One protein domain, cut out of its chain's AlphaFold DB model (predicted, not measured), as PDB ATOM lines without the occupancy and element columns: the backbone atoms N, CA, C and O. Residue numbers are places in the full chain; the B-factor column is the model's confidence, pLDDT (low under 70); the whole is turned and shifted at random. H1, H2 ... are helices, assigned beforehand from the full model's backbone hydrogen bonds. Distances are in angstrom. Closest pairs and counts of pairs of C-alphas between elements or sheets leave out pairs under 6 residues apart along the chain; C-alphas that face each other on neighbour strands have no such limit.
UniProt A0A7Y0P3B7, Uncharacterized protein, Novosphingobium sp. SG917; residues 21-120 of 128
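This is residues 21 to 120 of the 128 residues of an uncharacterized protein of Novosphingobium sp. SG917 (UniProt A0A7Y0P3B7). A helical hairpin of H3 and H4 makes the core, with H1 packed on the last part of H4, the short H2 packed on the first residues of H3, and the long H5 running off as an arm whose residues 108 to 120 stick out alone. The printed part has 100 residues with five named helices, in the order H1, H2, H3, H4, H5, and no named strand; its class is all helix. The whole is loose, with a radius of gyration of the C-alphas of 16.4 A, and spans 62 by 29 by 21 A, the arm H5 adding much of the length.

H1, residues 21 to 37, begins with C-alpha 21 at (-19.303, -139.998, 19.878) and measures 24.7 A from first to last C-alpha. H2, residues 40 to 45, is short at 8.8 A. H3, residues 50 to 67, begins with C-alpha 50 at (-35.738, -124.654, 14.255) and measures 25.5 A. H4, residues 72 to 90, measures 27.4 A. H5, residues 100 to 120, is the longest at 30.3 A and ends with C-alpha 120 at (-62.498, -99.159, 34.757).

H1 touches H4, at residues 82 to 90 of H4 alone, at a shallow tilt of 17 degrees, opposite ways; the closest C-alphas are those of Ala 32 and Ala 86, 4.8 A apart. H1 and H2 are close but not clearly touching, the closest C-alphas being those of Phe 35 and Arg 43, 6.6 A apart. H1 and H3 are only just apart, at 8.5 A. H2 and H3 form a hairpin and touch at residues 50 to 54 of H3 alone; the closest C-alphas are those of Val 44 and Asn 50, 4.5 A apart. H3 and H4 form a hairpin too, at a shallow tilt of 26 degrees; the closest C-alphas, those of Asn 60 and Arg 78, are 5.4 A apart. H5 touches no helix: it is close to H3 but not clearly touching, the C-alphas of Ala 58 and Ile 100 being the closest at 7.8 A, and the two run the same way at a shallow tilt of 18 degrees. H5 is apart from H1, H2 and H4. In H1, H2, H3, H4 and H5 each O i to N i+4 pair is within hydrogen-bond range.

The two C-alphas farthest apart, those of Arg 22 and Ala 120, are 62.1 A apart. Without residues 108 to 120, which stand free, the body of 87 residues spans 42 by 29 by 20 A. The printed part has no cut. The links H1 to H2, H2 to H3 and H3 to H4 are tight, the link H4 to H5, with 9 residues, is short, and none is long. The mean pLDDT of the printed part is 82.7; residues 97 to 110, 114 to 115 and 117 to 120 are under 70.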
ATOM      1  N   ASP A  21     -19.090-141.037  18.860       76.31
ATOM      2  CA  ASP A  21     -19.303-139.998  19.878       76.31
ATOM      3  C   ASP A  21     -18.539-138.703  19.539       76.31
ATOM      4  O   ASP A  21     -19.105-137.608  19.573       76.31
ATOM      5  N   ARG A  22     -17.287-138.821  19.068       76.69
ATOM      6  CA  ARG A  22     -16.494-137.671  18.596       76.69
ATOM      7  C   ARG A  22     -17.115-136.978  17.387       76.69
ATOM      8  O   ARG A  22     -17.248-135.760  17.401       76.69
ATOM      9  N   VAL A  23     -17.537-137.732  16.370       83.38
ATOM     10  CA  VAL A  23     -18.179-137.167  15.167       83.38
ATOM     11  C   VAL A  23     -19.473-136.432  15.526       83.38
ATOM     12  O   VAL A  23     -19.774-135.375  14.963       83.38
ATOM     13  N   GLU A  24     -20.244-136.969  16.471       83.56
ATOM     14  CA  GLU A  24     -21.466-136.329  16.944       83.56
ATOM     15  C   GLU A  24     -21.171-135.060  17.756       83.56
ATOM     16  O   GLU A  24     -21.819-134.031  17.541       83.56
ATOM     17  N   SER A  25     -20.148-135.093  18.610       84.19
ATOM     18  CA  SER A  25     -19.657-133.932  19.356       84.19
ATOM     19  C   SER A  25     -19.163-132.813  18.428       84.19
ATOM     20  O   SER A  25     -19.626-131.675  18.528       84.19
ATOM     21  N   ASP A  26     -18.339-133.130  17.425       88.88
ATOM     22  CA  ASP A  26     -17.870-132.168  16.417       88.88
ATOM     23  C   ASP A  26     -19.028-131.535  15.638       88.88
ATOM     24  O   ASP A  26     -19.028-130.335  15.336       88.88
ATOM     25  N   ARG A  27     -20.054-132.330  15.315       88.00
ATOM     26  CA  ARG A  27     -21.255-131.834  14.639       88.00
ATOM     27  C   ARG A  27     -22.040-130.867  15.526       88.00
ATOM     28  O   ARG A  27     -22.508-129.845  15.023       88.00
ATOM     29  N   ARG A  28     -22.168-131.160  16.823       90.75
ATOM     30  CA  ARG A  28     -22.828-130.282  17.803       90.75
ATOM     31  C   ARG A  28     -22.068-128.968  17.979       90.75
ATOM     32  O   ARG A  28     -22.689-127.910  17.921       90.75
ATOM     33  N   LEU A  29     -20.740-129.018  18.085       90.25
ATOM     34  CA  LEU A  29     -19.883-127.828  18.164       90.25
ATOM     35  C   LEU A  29     -20.039-126.929  16.929       90.25
ATOM     36  O   LEU A  29     -20.228-125.717  17.057       90.25
ATOM     37  N   LYS A  30     -20.038-127.518  15.726       92.38
ATOM     38  CA  LYS A  30     -20.288-126.779  14.477       92.38
ATOM     39  C   LYS A  30     -21.678-126.152  14.467       92.38
ATOM     40  O   LYS A  30     -21.800-124.960  14.201       92.38
ATOM     41  N   MET A  31     -22.706-126.922  14.820       91.88
ATOM     42  CA  MET A  31     -24.084-126.431  14.861       91.88
ATOM     43  C   MET A  31     -24.251-125.282  15.859       91.88
ATOM     44  O   MET A  31     -24.920-124.301  15.550       91.88
ATOM     45  N   ALA A  32     -23.626-125.353  17.033       92.50
ATOM     46  CA  ALA A  32     -23.664-124.273  18.012       92.50
ATOM     47  C   ALA A  32     -22.948-123.009  17.515       92.50
ATOM     48  O   ALA A  32     -23.450-121.897  17.693       92.50
ATOM     49  N   ALA A  33     -21.800-123.158  16.848       93.38
ATOM     50  CA  ALA A  33     -21.090-122.040  16.232       93.38
ATOM     51  C   ALA A  33     -21.917-121.375  15.116       93.38
ATOM     52  O   ALA A  33     -21.984-120.145  15.052       93.38
ATOM     53  N   GLU A  34     -22.575-122.169  14.269       93.44
ATOM     54  CA  GLU A  34     -23.502-121.664  13.254       93.44
ATOM     55  C   GLU A  34     -24.719-120.987  13.890       93.44
ATOM     56  O   GLU A  34     -25.105-119.899  13.468       93.44
ATOM     57  N   PHE A  35     -25.273-121.564  14.960       93.44
ATOM     58  CA  PHE A  35     -26.407-120.991  15.678       93.44
ATOM     59  C   PHE A  35     -26.084-119.591  16.209       93.44
ATOM     60  O   PHE A  35     -26.886-118.678  16.026       93.44
ATOM     61  N   ARG A  36     -24.901-119.372  16.803       93.75
ATOM     62  CA  ARG A  36     -24.483-118.040  17.286       93.75
ATOM     63  C   ARG A  36     -24.443-116.995  16.173       93.75
ATOM     64  O   ARG A  36     -24.902-115.875  16.383       93.75
ATOM     65  N   LYS A  37     -23.918-117.365  15.002       93.75
ATOM     66  CA  LYS A  37     -23.707-116.454  13.865       93.75
ATOM     67  C   LYS A  37     -24.980-116.181  13.066       93.75
ATOM     68  O   LYS A  37     -25.146-115.072  12.570       93.75
ATOM     69  N   ALA A  38     -25.857-117.173  12.946       91.75
ATOM     70  CA  ALA A  38     -27.077-117.075  12.160       91.75
ATOM     71  C   ALA A  38     -28.057-116.049  12.748       91.75
ATOM     72  O   ALA A  38     -28.229-115.947  13.967       91.75
ATOM     73  N   SER A  39     -28.755-115.325  11.879       92.56
ATOM     74  CA  SER A  39     -29.904-114.508  12.259       92.56
ATOM     75  C   SER A  39     -31.072-115.379  12.728       92.56
ATOM     76  O   SER A  39     -31.150-116.582  12.469       92.56
ATOM     77  N   GLN A  40     -32.046-114.763  13.400       89.69
ATOM     78  CA  GLN A  40     -33.233-115.482  13.860       89.69
ATOM     79  C   GLN A  40     -34.014-116.136  12.704       89.69
ATOM     80  O   GLN A  40     -34.524-117.241  12.872       89.69
ATOM     81  N   ALA A  41     -34.092-115.484  11.539       89.25
ATOM     82  CA  ALA A  41     -34.780-116.025  10.367       89.25
ATOM     83  C   ALA A  41     -34.057-117.260   9.807       89.25
ATOM     84  O   ALA A  41     -34.691-118.282   9.555       89.25
ATOM     85  N   GLU A  42     -32.727-117.204   9.706       91.88
ATOM     86  CA  GLU A  42     -31.902-118.325   9.239       91.88
ATOM     87  C   GLU A  42     -31.995-119.532  10.181       91.88
ATOM     88  O   GLU A  42     -32.159-120.666   9.730       91.88
ATOM     89  N   ARG A  43     -31.990-119.299  11.501       91.12
ATOM     90  CA  ARG A  43     -32.167-120.368  12.501       91.12
ATOM     91  C   ARG A  43     -33.526-121.058  12.390       91.12
ATOM     92  O   ARG A  43     -33.627-122.254  12.647       91.12
ATOM     93  N   VAL A  44     -34.581-120.315  12.050       90.25
ATOM     94  CA  VAL A  44     -35.927-120.878  11.848       90.25
ATOM     95  C   VAL A  44     -36.010-121.633  10.521       90.25
ATOM     96  O   VAL A  44     -36.648-122.684  10.474       90.25
ATOM     97  N   ALA A  45     -35.363-121.137   9.467       88.94
ATOM     98  CA  ALA A  45     -35.329-121.797   8.164       88.94
ATOM     99  C   ALA A  45     -34.540-123.116   8.189       88.94
ATOM    100  O   ALA A  45     -34.884-124.044   7.461       88.94
ATOM    101  N   ASN A  46     -33.520-123.231   9.047       89.12
ATOM    102  CA  ASN A  46     -32.752-124.461   9.213       89.12
ATOM    103  C   ASN A  46     -33.528-125.495  10.066       89.12
ATOM    104  O   ASN A  46     -33.725-125.271  11.266       89.12
ATOM    105  N   PRO A  47     -33.917-126.663   9.509       88.69
ATOM    106  CA  PRO A  47     -34.673-127.682  10.242       88.69
ATOM    107  C   PRO A  47     -33.962-128.177  11.504       88.69
ATOM    108  O   PRO A  47     -34.613-128.456  12.508       88.69
ATOM    109  N   ALA A  48     -32.628-128.237  11.474       87.00
ATOM    110  CA  ALA A  48     -31.828-128.723  12.590       87.00
ATOM    111  C   ALA A  48     -31.769-127.725  13.762       87.00
ATOM    112  O   ALA A  48     -31.562-128.124  14.903       87.00
ATOM    113  N   MET A  49     -31.991-126.432  13.498       89.62
ATOM    114  CA  MET A  49     -31.959-125.364  14.504       89.62
ATOM    115  C   MET A  49     -33.352-124.852  14.878       89.62
ATOM    116  O   MET A  49     -33.488-124.130  15.863       89.62
ATOM    117  N   ASN A  50     -34.397-125.227  14.137       89.50
ATOM    118  CA  ASN A  50     -35.738-124.654  14.255       89.50
ATOM    119  C   ASN A  50     -36.303-124.702  15.687       89.50
ATOM    120  O   ASN A  50     -36.865-123.716  16.170       89.50
ATOM    121  N   ALA A  51     -36.130-125.827  16.388       88.44
ATOM    122  CA  ALA A  51     -36.600-125.980  17.765       88.44
ATOM    123  C   ALA A  51     -35.859-125.045  18.739       88.44
ATOM    124  O   ALA A  51     -36.483-124.379  19.569       88.44
ATOM    125  N   ALA A  52     -34.539-124.936  18.589       89.19
ATOM    126  CA  ALA A  52     -33.706-124.006  19.343       89.19
ATOM    127  C   ALA A  52     -34.044-122.543  19.021       89.19
ATOM    128  O   ALA A  52     -34.173-121.715  19.922       89.19
ATOM    129  N   ALA A  53     -34.301-122.236  17.751       91.50
ATOM    130  CA  ALA A  53     -34.718-120.916  17.301       91.50
ATOM    131  C   ALA A  53     -36.045-120.486  17.945       91.50
ATOM    132  O   ALA A  53     -36.175-119.353  18.409       91.50
ATOM    133  N   LYS A  54     -37.022-121.398  18.018       90.44
ATOM    134  CA  LYS A  54     -38.315-121.156  18.677       90.44
ATOM    135  C   LYS A  54     -38.162-120.900  20.176       90.44
ATOM    136  O   LYS A  54     -38.823-120.005  20.694       90.44
ATOM    137  N   ASN A  55     -37.268-121.625  20.851       90.50
ATOM    138  CA  ASN A  55     -36.934-121.363  22.254       90.50
ATOM    139  C   ASN A  55     -36.371-119.956  22.462       90.50
ATOM    140  O   ASN A  55     -36.864-119.223  23.316       90.50
ATOM    141  N   VAL A  56     -35.403-119.551  21.635       91.62
ATOM    142  CA  VAL A  56     -34.840-118.194  21.685       91.62
ATOM    143  C   VAL A  56     -35.930-117.143  21.484       91.62
ATOM    144  O   VAL A  56     -35.986-116.173  22.234       91.62
ATOM    145  N   ALA A  57     -36.831-117.335  20.518       90.62
ATOM    146  CA  ALA A  57     -37.927-116.396  20.282       90.62
ATOM    147  C   ALA A  57     -38.874-116.284  21.489       90.62
ATOM    148  O   ALA A  57     -39.266-115.178  21.857       90.62
ATOM    149  N   ALA A  58     -39.218-117.410  22.123       89.44
ATOM    150  CA  ALA A  58     -40.069-117.421  23.310       89.44
ATOM    151  C   ALA A  58     -39.401-116.701  24.494       89.44
ATOM    152  O   ALA A  58     -40.011-115.819  25.096       89.44
ATOM    153  N   MET A  59     -38.133-117.012  24.778       88.50
ATOM    154  CA  MET A  59     -37.359-116.369  25.844       88.50
ATOM    155  C   MET A  59     -37.170-114.869  25.586       88.50
ATOM    156  O   MET A  59     -37.382-114.065  26.490       88.50
ATOM    157  N   ASN A  60     -36.867-114.470  24.348       90.31
ATOM    158  CA  ASN A  60     -36.760-113.058  23.976       90.31
ATOM    159  C   ASN A  60     -38.080-112.315  24.203       90.31
ATOM    160  O   ASN A  60     -38.068-111.191  24.686       90.31
ATOM    161  N   ALA A  61     -39.223-112.947  23.929       89.25
ATOM    162  CA  ALA A  61     -40.518-112.323  24.167       89.25
ATOM    163  C   ALA A  61     -40.829-112.123  25.664       89.25
ATOM    164  O   ALA A  61     -41.545-111.183  26.006       89.25
ATOM    165  N   VAL A  62     -40.300-112.984  26.545       90.12
ATOM    166  CA  VAL A  62     -40.363-112.805  28.008       90.12
ATOM    167  C   VAL A  62     -39.427-111.680  28.451       90.12
ATOM    168  O   VAL A  62     -39.827-110.812  29.222       90.12
ATOM    169  N   VAL A  63     -38.202-111.651  27.918       88.19
ATOM    170  CA  VAL A  63     -37.224-110.577  28.158       88.19
ATOM    171  C   VAL A  63     -37.813-109.217  27.777       88.19
ATOM    172  O   VAL A  63     -37.748-108.273  28.561       88.19
ATOM    173  N   ASP A  64     -38.453-109.130  26.616       89.31
ATOM    174  CA  ASP A  64     -39.075-107.901  26.123       89.31
ATOM    175  C   ASP A  64     -40.219-107.433  27.013       89.31
ATOM    176  O   ASP A  64     -40.376-106.234  27.231       89.31
ATOM    177  N   SER A  65     -40.988-108.378  27.555       87.06
ATOM    178  CA  SER A  65     -42.066-108.088  28.496       87.06
ATOM    179  C   SER A  65     -41.534-107.566  29.830       87.06
ATOM    180  O   SER A  65     -42.122-106.662  30.414       87.06
ATOM    181  N   LYS A  66     -40.422-108.127  30.319       89.56
ATOM    182  CA  LYS A  66     -39.858-107.789  31.631       89.56
ATOM    183  C   LYS A  66     -39.073-106.477  31.623       89.56
ATOM    184  O   LYS A  66     -39.149-105.721  32.583       89.56
ATOM    185  N   TYR A  67     -38.311-106.224  30.562       85.94
ATOM    186  CA  TYR A  67     -37.353-105.115  30.505       85.94
ATOM    187  C   TYR A  67     -37.728-104.029  29.491       85.94
ATOM    188  O   TYR A  67     -37.053-103.005  29.421       85.94
ATOM    189  N   GLY A  68     -38.762-104.247  28.676       84.06
ATOM    190  CA  GLY A  68     -39.101-103.394  27.542       84.06
ATOM    191  C   GLY A  68     -38.191-103.647  26.335       84.06
ATOM    192  O   GLY A  68     -36.967-103.656  26.444       84.06
ATOM    193  N   ALA A  69     -38.785-103.811  25.152       84.44
ATOM    194  CA  ALA A  69     -38.080-104.237  23.937       84.44
ATOM    195  C   ALA A  69     -36.932-103.310  23.484       84.44
ATOM    196  O   ALA A  69     -36.010-103.768  22.807       84.44
ATOM    197  N   ALA A  70     -36.988-102.022  23.830       88.88
ATOM    198  CA  ALA A  70     -35.972-101.034  23.470       88.88
ATOM    199  C   ALA A  70     -34.848-100.903  24.515       88.88
ATOM    200  O   ALA A  70     -33.881-100.178  24.276       88.88
ATOM    201  N   SER A  71     -34.944-101.578  25.668       92.06
ATOM    202  CA  SER A  71     -33.971-101.367  26.735       92.06
ATOM    203  C   SER A  71     -32.612-102.007  26.416       92.06
ATOM    204  O   SER A  71     -32.536-103.096  25.830       92.06
ATOM    205  N   PRO A  72     -31.499-101.376  26.836       91.12
ATOM    206  CA  PRO A  72     -30.170-101.980  26.732       91.12
ATOM    207  C   PRO A  72     -30.071-103.315  27.479       91.12
ATOM    208  O   PRO A  72     -29.319-104.205  27.084       91.12
ATOM    209  N   GLU A  73     -30.836-103.469  28.562       89.56
ATOM    210  CA  GLU A  73     -30.899-104.707  29.332       89.56
ATOM    211  C   GLU A  73     -31.585-105.833  28.555       89.56
ATOM    212  O   GLU A  73     -31.031-106.932  28.490       89.56
ATOM    213  N   ALA A  74     -32.695-105.552  27.860       91.31
ATOM    214  CA  ALA A  74     -33.320-106.516  26.960       91.31
ATOM    215  C   ALA A  74     -32.343-106.973  25.869       91.31
ATOM    216  O   ALA A  74     -32.203-108.169  25.623       91.31
ATOM    217  N   GLN A  75     -31.584-106.055  25.261       91.44
ATOM    218  CA  GLN A  75     -30.584-106.415  24.248       91.44
ATOM    219  C   GLN A  75     -29.487-107.339  24.799       91.44
ATOM    220  O   GLN A  75     -29.126-108.322  24.144       91.44
ATOM    221  N   ARG A  76     -28.975-107.060  26.006       93.19
ATOM    222  CA  ARG A  76     -28.005-107.936  26.688       93.19
ATOM    223  C   ARG A  76     -28.599-109.317  26.952       93.19
ATOM    224  O   ARG A  76     -27.955-110.324  26.666       93.19
ATOM    225  N   MET A  77     -29.836-109.362  27.433       92.94
ATOM    226  CA  MET A  77     -30.515-110.607  27.776       92.94
ATOM    227  C   MET A  77     -30.836-111.458  26.548       92.94
ATOM    228  O   MET A  77     -30.553-112.650  26.566       92.94
ATOM    229  N   ARG A  78     -31.299-110.861  25.443       91.19
ATOM    230  CA  ARG A  78     -31.521-111.581  24.176       91.19
ATOM    231  C   ARG A  78     -30.237-112.220  23.639       91.19
ATOM    232  O   ARG A  78     -30.267-113.334  23.122       91.19
ATOM    233  N   ARG A  79     -29.090-111.537  23.768       92.94
ATOM    234  CA  ARG A  79     -27.779-112.114  23.408       92.94
ATOM    235  C   ARG A  79     -27.419-113.281  24.326       92.94
ATOM    236  O   ARG A  79     -27.027-114.335  23.837       92.94
ATOM    237  N   ALA A  80     -27.618-113.126  25.635       92.75
ATOM    238  CA  ALA A  80     -27.382-114.197  26.599       92.75
ATOM    239  C   ALA A  80     -28.272-115.425  26.338       92.75
ATOM    240  O   ALA A  80     -27.795-116.551  26.412       92.75
ATOM    241  N   THR A  81     -29.536-115.224  25.958       91.94
ATOM    242  CA  THR A  81     -30.458-116.296  25.559       91.94
ATOM    243  C   THR A  81     -29.899-117.127  24.405       91.94
ATOM    244  O   THR A  81     -29.922-118.355  24.465       91.94
ATOM    245  N   VAL A  82     -29.363-116.476  23.368       92.94
ATOM    246  CA  VAL A  82     -28.724-117.176  22.242       92.94
ATOM    247  C   VAL A  82     -27.530-118.001  22.717       92.94
ATOM    248  O   VAL A  82     -27.412-119.158  22.327       92.94
ATOM    249  N   GLU A  83     -26.682-117.439  23.577       94.19
ATOM    250  CA  GLU A  83     -25.503-118.139  24.103       94.19
ATOM    251  C   GLU A  83     -25.864-119.341  24.979       94.19
ATOM    252  O   GLU A  83     -25.235-120.392  24.872       94.19
ATOM    253  N   VAL A  84     -26.894-119.222  25.820       92.69
ATOM    254  CA  VAL A  84     -27.378-120.336  26.647       92.69
ATOM    255  C   VAL A  84     -27.883-121.474  25.767       92.69
ATOM    256  O   VAL A  84     -27.519-122.628  25.982       92.69
ATOM    257  N   VAL A  85     -28.671-121.155  24.739       91.06
ATOM    258  CA  VAL A  85     -29.182-122.164  23.807       91.06
ATOM    259  C   VAL A  85     -28.046-122.776  22.981       91.06
ATOM    260  O   VAL A  85     -28.021-123.989  22.806       91.06
ATOM    261  N   ALA A  86     -27.066-121.986  22.537       91.88
ATOM    262  CA  ALA A  86     -25.888-122.504  21.842       91.88
ATOM    263  C   ALA A  86     -25.082-123.469  22.727       91.88
ATOM    264  O   ALA A  86     -24.744-124.560  22.277       91.88
ATOM    265  N   LYS A  87     -24.847-123.130  24.001       91.25
ATOM    266  CA  LYS A  87     -24.183-124.028  24.964       91.25
ATOM    267  C   LYS A  87     -24.969-125.315  25.210       91.25
ATOM    268  O   LYS A  87     -24.366-126.376  25.347       91.25
ATOM    269  N   ALA A  88     -26.299-125.247  25.231       90.25
ATOM    270  CA  ALA A  88     -27.139-126.438  25.326       90.25
ATOM    271  C   ALA A  88     -26.968-127.353  24.096       90.25
ATOM    272  O   ALA A  88     -26.894-128.570  24.257       90.25
ATOM    273  N   ILE A  89     -26.824-126.782  22.889       90.12
ATOM    274  CA  ILE A  89     -26.492-127.543  21.669       90.12
ATOM    275  C   ILE A  89     -25.111-128.203  21.803       90.12
ATOM    276  O   ILE A  89     -24.990-129.392  21.517       90.12
ATOM    277  N   GLU A  90     -24.091-127.472  22.271       88.94
ATOM    278  CA  GLU A  90     -22.729-128.007  22.486       88.94
ATOM    279  C   GLU A  90     -22.731-129.185  23.463       88.94
ATOM    280  O   GLU A  90     -22.115-130.214  23.197       88.94
ATOM    281  N   ALA A  91     -23.482-129.062  24.557       86.75
ATOM    282  CA  ALA A  91     -23.633-130.105  25.565       86.75
ATOM    283  C   ALA A  91     -24.534-131.275  25.116       86.75
ATOM    284  O   ALA A  91     -24.687-132.245  25.855       86.75
ATOM    285  N   GLY A  92     -25.155-131.194  23.933       84.19
ATOM    286  CA  GLY A  92     -26.101-132.200  23.449       84.19
ATOM    287  C   GLY A  92     -27.390-132.283  24.268       84.19
ATOM    288  O   GLY A  92     -28.046-133.324  24.270       84.19
ATOM    289  N   GLN A  93     -27.752-131.217  24.985       84.75
ATOM    290  CA  GLN A  93     -28.981-131.191  25.766       84.75
ATOM    291  C   GLN A  93     -30.208-131.140  24.846       84.75
ATOM    292  O   GLN A  93     -30.195-130.447  23.823       84.75
ATOM    293  N   PRO A  94     -31.299-131.841  25.197       76.19
ATOM    294  CA  PRO A  94     -32.523-131.804  24.414       76.19
ATOM    295  C   PRO A  94     -33.153-130.409  24.484       76.19
ATOM    296  O   PRO A  94     -33.489-129.911  25.557       76.19
ATOM    297  N   ILE A  95     -33.349-129.784  23.322       75.25
ATOM    298  CA  ILE A  95     -33.993-128.471  23.209       75.25
ATOM    299  C   ILE A  95     -35.410-128.669  22.678       75.25
ATOM    300  O   ILE A  95     -35.648-128.742  21.471       75.25
ATOM    301  N   THR A  96     -36.376-128.765  23.587       72.06
ATOM    302  CA  THR A  96     -37.791-128.886  23.226       72.06
ATOM    303  C   THR A  96     -38.385-127.503  23.009       72.06
ATOM    304  O   THR A  96     -38.345-126.666  23.906       72.06
ATOM    305  N   ALA A  97     -38.936-127.237  21.823       62.69
ATOM    306  CA  ALA A  97     -39.641-125.982  21.576       62.69
ATOM    307  C   ALA A  97     -40.877-125.877  22.494       62.69
ATOM    308  O   ALA A  97     -41.647-126.839  22.574       62.69
ATOM    309  N   PRO A  98     -41.113-124.729  23.152       61.34
ATOM    310  CA  PRO A  98     -42.300-124.542  23.967       61.34
ATOM    311  C   PRO A  98     -43.536-124.578  23.062       61.34
ATOM    312  O   PRO A  98     -43.509-124.088  21.928       61.34
ATOM    313  N   LYS A  99     -44.637-125.165  23.543       61.78
ATOM    314  CA  LYS A  99     -45.919-125.150  22.826       61.78
ATOM    315  C   LYS A  99     -46.489-123.729  22.907       61.78
ATOM    316  O   LYS A  99     -47.045-123.319  23.911       61.78
ATOM    317  N   ILE A 100     -46.302-122.950  21.840       55.53
ATOM    318  CA  ILE A 100     -46.559-121.494  21.798       55.53
ATOM    319  C   ILE A 100     -48.056-121.124  21.932       55.53
ATOM    320  O   ILE A 100     -48.365-119.956  22.162       55.53
ATOM    321  N   LYS A 101     -48.991-122.079  21.796       53.62
ATOM    322  CA  LYS A 101     -50.436-121.788  21.857       53.62
ATOM    323  C   LYS A 101     -50.846-121.198  23.211       53.62
ATOM    324  O   LYS A 101     -51.426-120.117  23.229       53.62
ATOM    325  N   ASP A 102     -50.403-121.809  24.306       53.34
ATOM    326  CA  ASP A 102     -50.803-121.392  25.655       53.34
ATOM    327  C   ASP A 102     -50.191-120.031  26.038       53.34
ATOM    328  O   ASP A 102     -50.859-119.166  26.592       53.34
ATOM    329  N   LEU A 103     -48.950-119.766  25.616       53.38
ATOM    330  CA  LEU A 103     -48.225-118.523  25.924       53.38
ATOM    331  C   LEU A 103     -48.756-117.283  25.184       53.38
ATOM    332  O   LEU A 103     -48.528-116.155  25.625       53.38
ATOM    333  N   ARG A 104     -49.412-117.452  24.028       56.53
ATOM    334  CA  ARG A 104     -50.076-116.335  23.332       56.53
ATOM    335  C   ARG A 104     -51.451-116.042  23.919       56.53
ATOM    336  O   ARG A 104     -51.796-114.869  24.028       56.53
ATOM    337  N   GLU A 105     -52.215-117.071  24.281       59.66
ATOM    338  CA  GLU A 105     -53.535-116.900  24.900       59.66
ATOM    339  C   GLU A 105     -53.436-116.362  26.328       59.66
ATOM    340  O   GLU A 105     -54.169-115.437  26.670       59.66
ATOM    341  N   GLU A 106     -52.486-116.851  27.127       59.66
ATOM    342  CA  GLU A 106     -52.226-116.336  28.476       59.66
ATOM    343  C   GLU A 106     -51.816-114.859  28.433       59.66
ATOM    344  O   GLU A 106     -52.398-114.027  29.126       59.66
ATOM    345  N   ARG A 107     -50.916-114.492  27.511       62.56
ATOM    346  CA  ARG A 107     -50.500-113.094  27.328       62.56
ATOM    347  C   ARG A 107     -51.636-112.204  26.823       62.56
ATOM    348  O   ARG A 107     -51.723-111.042  27.209       62.56
ATOM    349  N   ARG A 108     -52.500-112.720  25.943       64.75
ATOM    350  CA  ARG A 108     -53.672-111.970  25.478       64.75
ATOM    351  C   ARG A 108     -54.619-111.686  26.644       64.75
ATOM    352  O   ARG A 108     -55.032-110.542  26.792       64.75
ATOM    353  N   ARG A 109     -54.880-112.686  27.491       68.12
ATOM    354  CA  ARG A 109     -55.697-112.523  28.701       68.12
ATOM    355  C   ARG A 109     -55.086-111.535  29.688       68.12
ATOM    356  O   ARG A 109     -55.813-110.712  30.222       68.12
ATOM    357  N   GLU A 110     -53.775-111.570  29.901       67.31
ATOM    358  CA  GLU A 110     -53.098-110.642  30.818       67.31
ATOM    359  C   GLU A 110     -53.158-109.185  30.323       67.31
ATOM    360  O   GLU A 110     -53.387-108.262  31.105       67.31
ATOM    361  N   ILE A 111     -53.012-108.966  29.010       71.12
ATOM    362  CA  ILE A 111     -53.154-107.636  28.397       71.12
ATOM    363  C   ILE A 111     -54.611-107.155  28.465       71.12
ATOM    364  O   ILE A 111     -54.844-105.992  28.794       71.12
ATOM    365  N   GLU A 112     -55.579-108.030  28.179       72.62
ATOM    366  CA  GLU A 112     -57.012-107.721  28.278       72.62
ATOM    367  C   GLU A 112     -57.421-107.404  29.730       72.62
ATOM    368  O   GLU A 112     -58.145-106.436  29.951       72.62
ATOM    369  N   ASP A 113     -56.905-108.130  30.729       71.12
ATOM    370  CA  ASP A 113     -57.173-107.867  32.152       71.12
ATOM    371  C   ASP A 113     -56.583-106.522  32.603       71.12
ATOM    372  O   ASP A 113     -57.244-105.739  33.286       71.12
ATOM    373  N   ARG A 114     -55.365-106.196  32.155       66.31
ATOM    374  CA  ARG A 114     -54.735-104.901  32.440       66.31
ATOM    375  C   ARG A 114     -55.519-103.741  31.824       66.31
ATOM    376  O   ARG A 114     -55.833-102.782  32.522       66.31
ATOM    377  N   GLN A 115     -55.911-103.863  30.554       66.44
ATOM    378  CA  GLN A 115     -56.730-102.856  29.872       66.44
ATOM    379  C   GLN A 115     -58.124-102.712  30.494       66.44
ATOM    380  O   GLN A 115     -58.647-101.600  30.564       66.44
ATOM    381  N   ALA A 116     -58.718-103.805  30.979       70.31
ATOM    382  CA  ALA A 116     -59.992-103.760  31.688       70.31
ATOM    383  C   ALA A 116     -59.884-103.008  33.025       70.31
ATOM    384  O   ALA A 116     -60.793-102.255  33.368       70.31
ATOM    385  N   ARG A 117     -58.771-103.160  33.757       63.12
ATOM    386  CA  ARG A 117     -58.521-102.417  35.005       63.12
ATOM    387  C   ARG A 117     -58.272-100.932  34.757       63.12
ATOM    388  O   ARG A 117     -58.867-100.104  35.441       63.12
ATOM    389  N   ASP A 118     -57.469-100.596  33.750       62.66
ATOM    390  CA  ASP A 118     -57.176 -99.200  33.400       62.66
ATOM    391  C   ASP A 118     -58.421 -98.481  32.835       62.66
ATOM    392  O   ASP A 118     -58.705 -97.340  33.194       62.66
ATOM    393  N   GLY A 119     -59.240 -99.165  32.027       58.56
ATOM    394  CA  GLY A 119     -60.504 -98.629  31.498       58.56
ATOM    395  C   GLY A 119     -61.666 -98.583  32.506       58.56
ATOM    396  O   GLY A 119     -62.686 -97.937  32.245       58.56
ATOM    397  N   ALA A 120     -61.547 -99.265  33.649       56.69
ATOM    398  CA  ALA A 120     -62.498 -99.159  34.757       56.69
ATOM    399  C   ALA A 120     -62.204 -97.949  35.662       56.69
ATOM    400  O   ALA A 120     -63.137 -97.392  36.236       56.69
TER     401      ALA A 120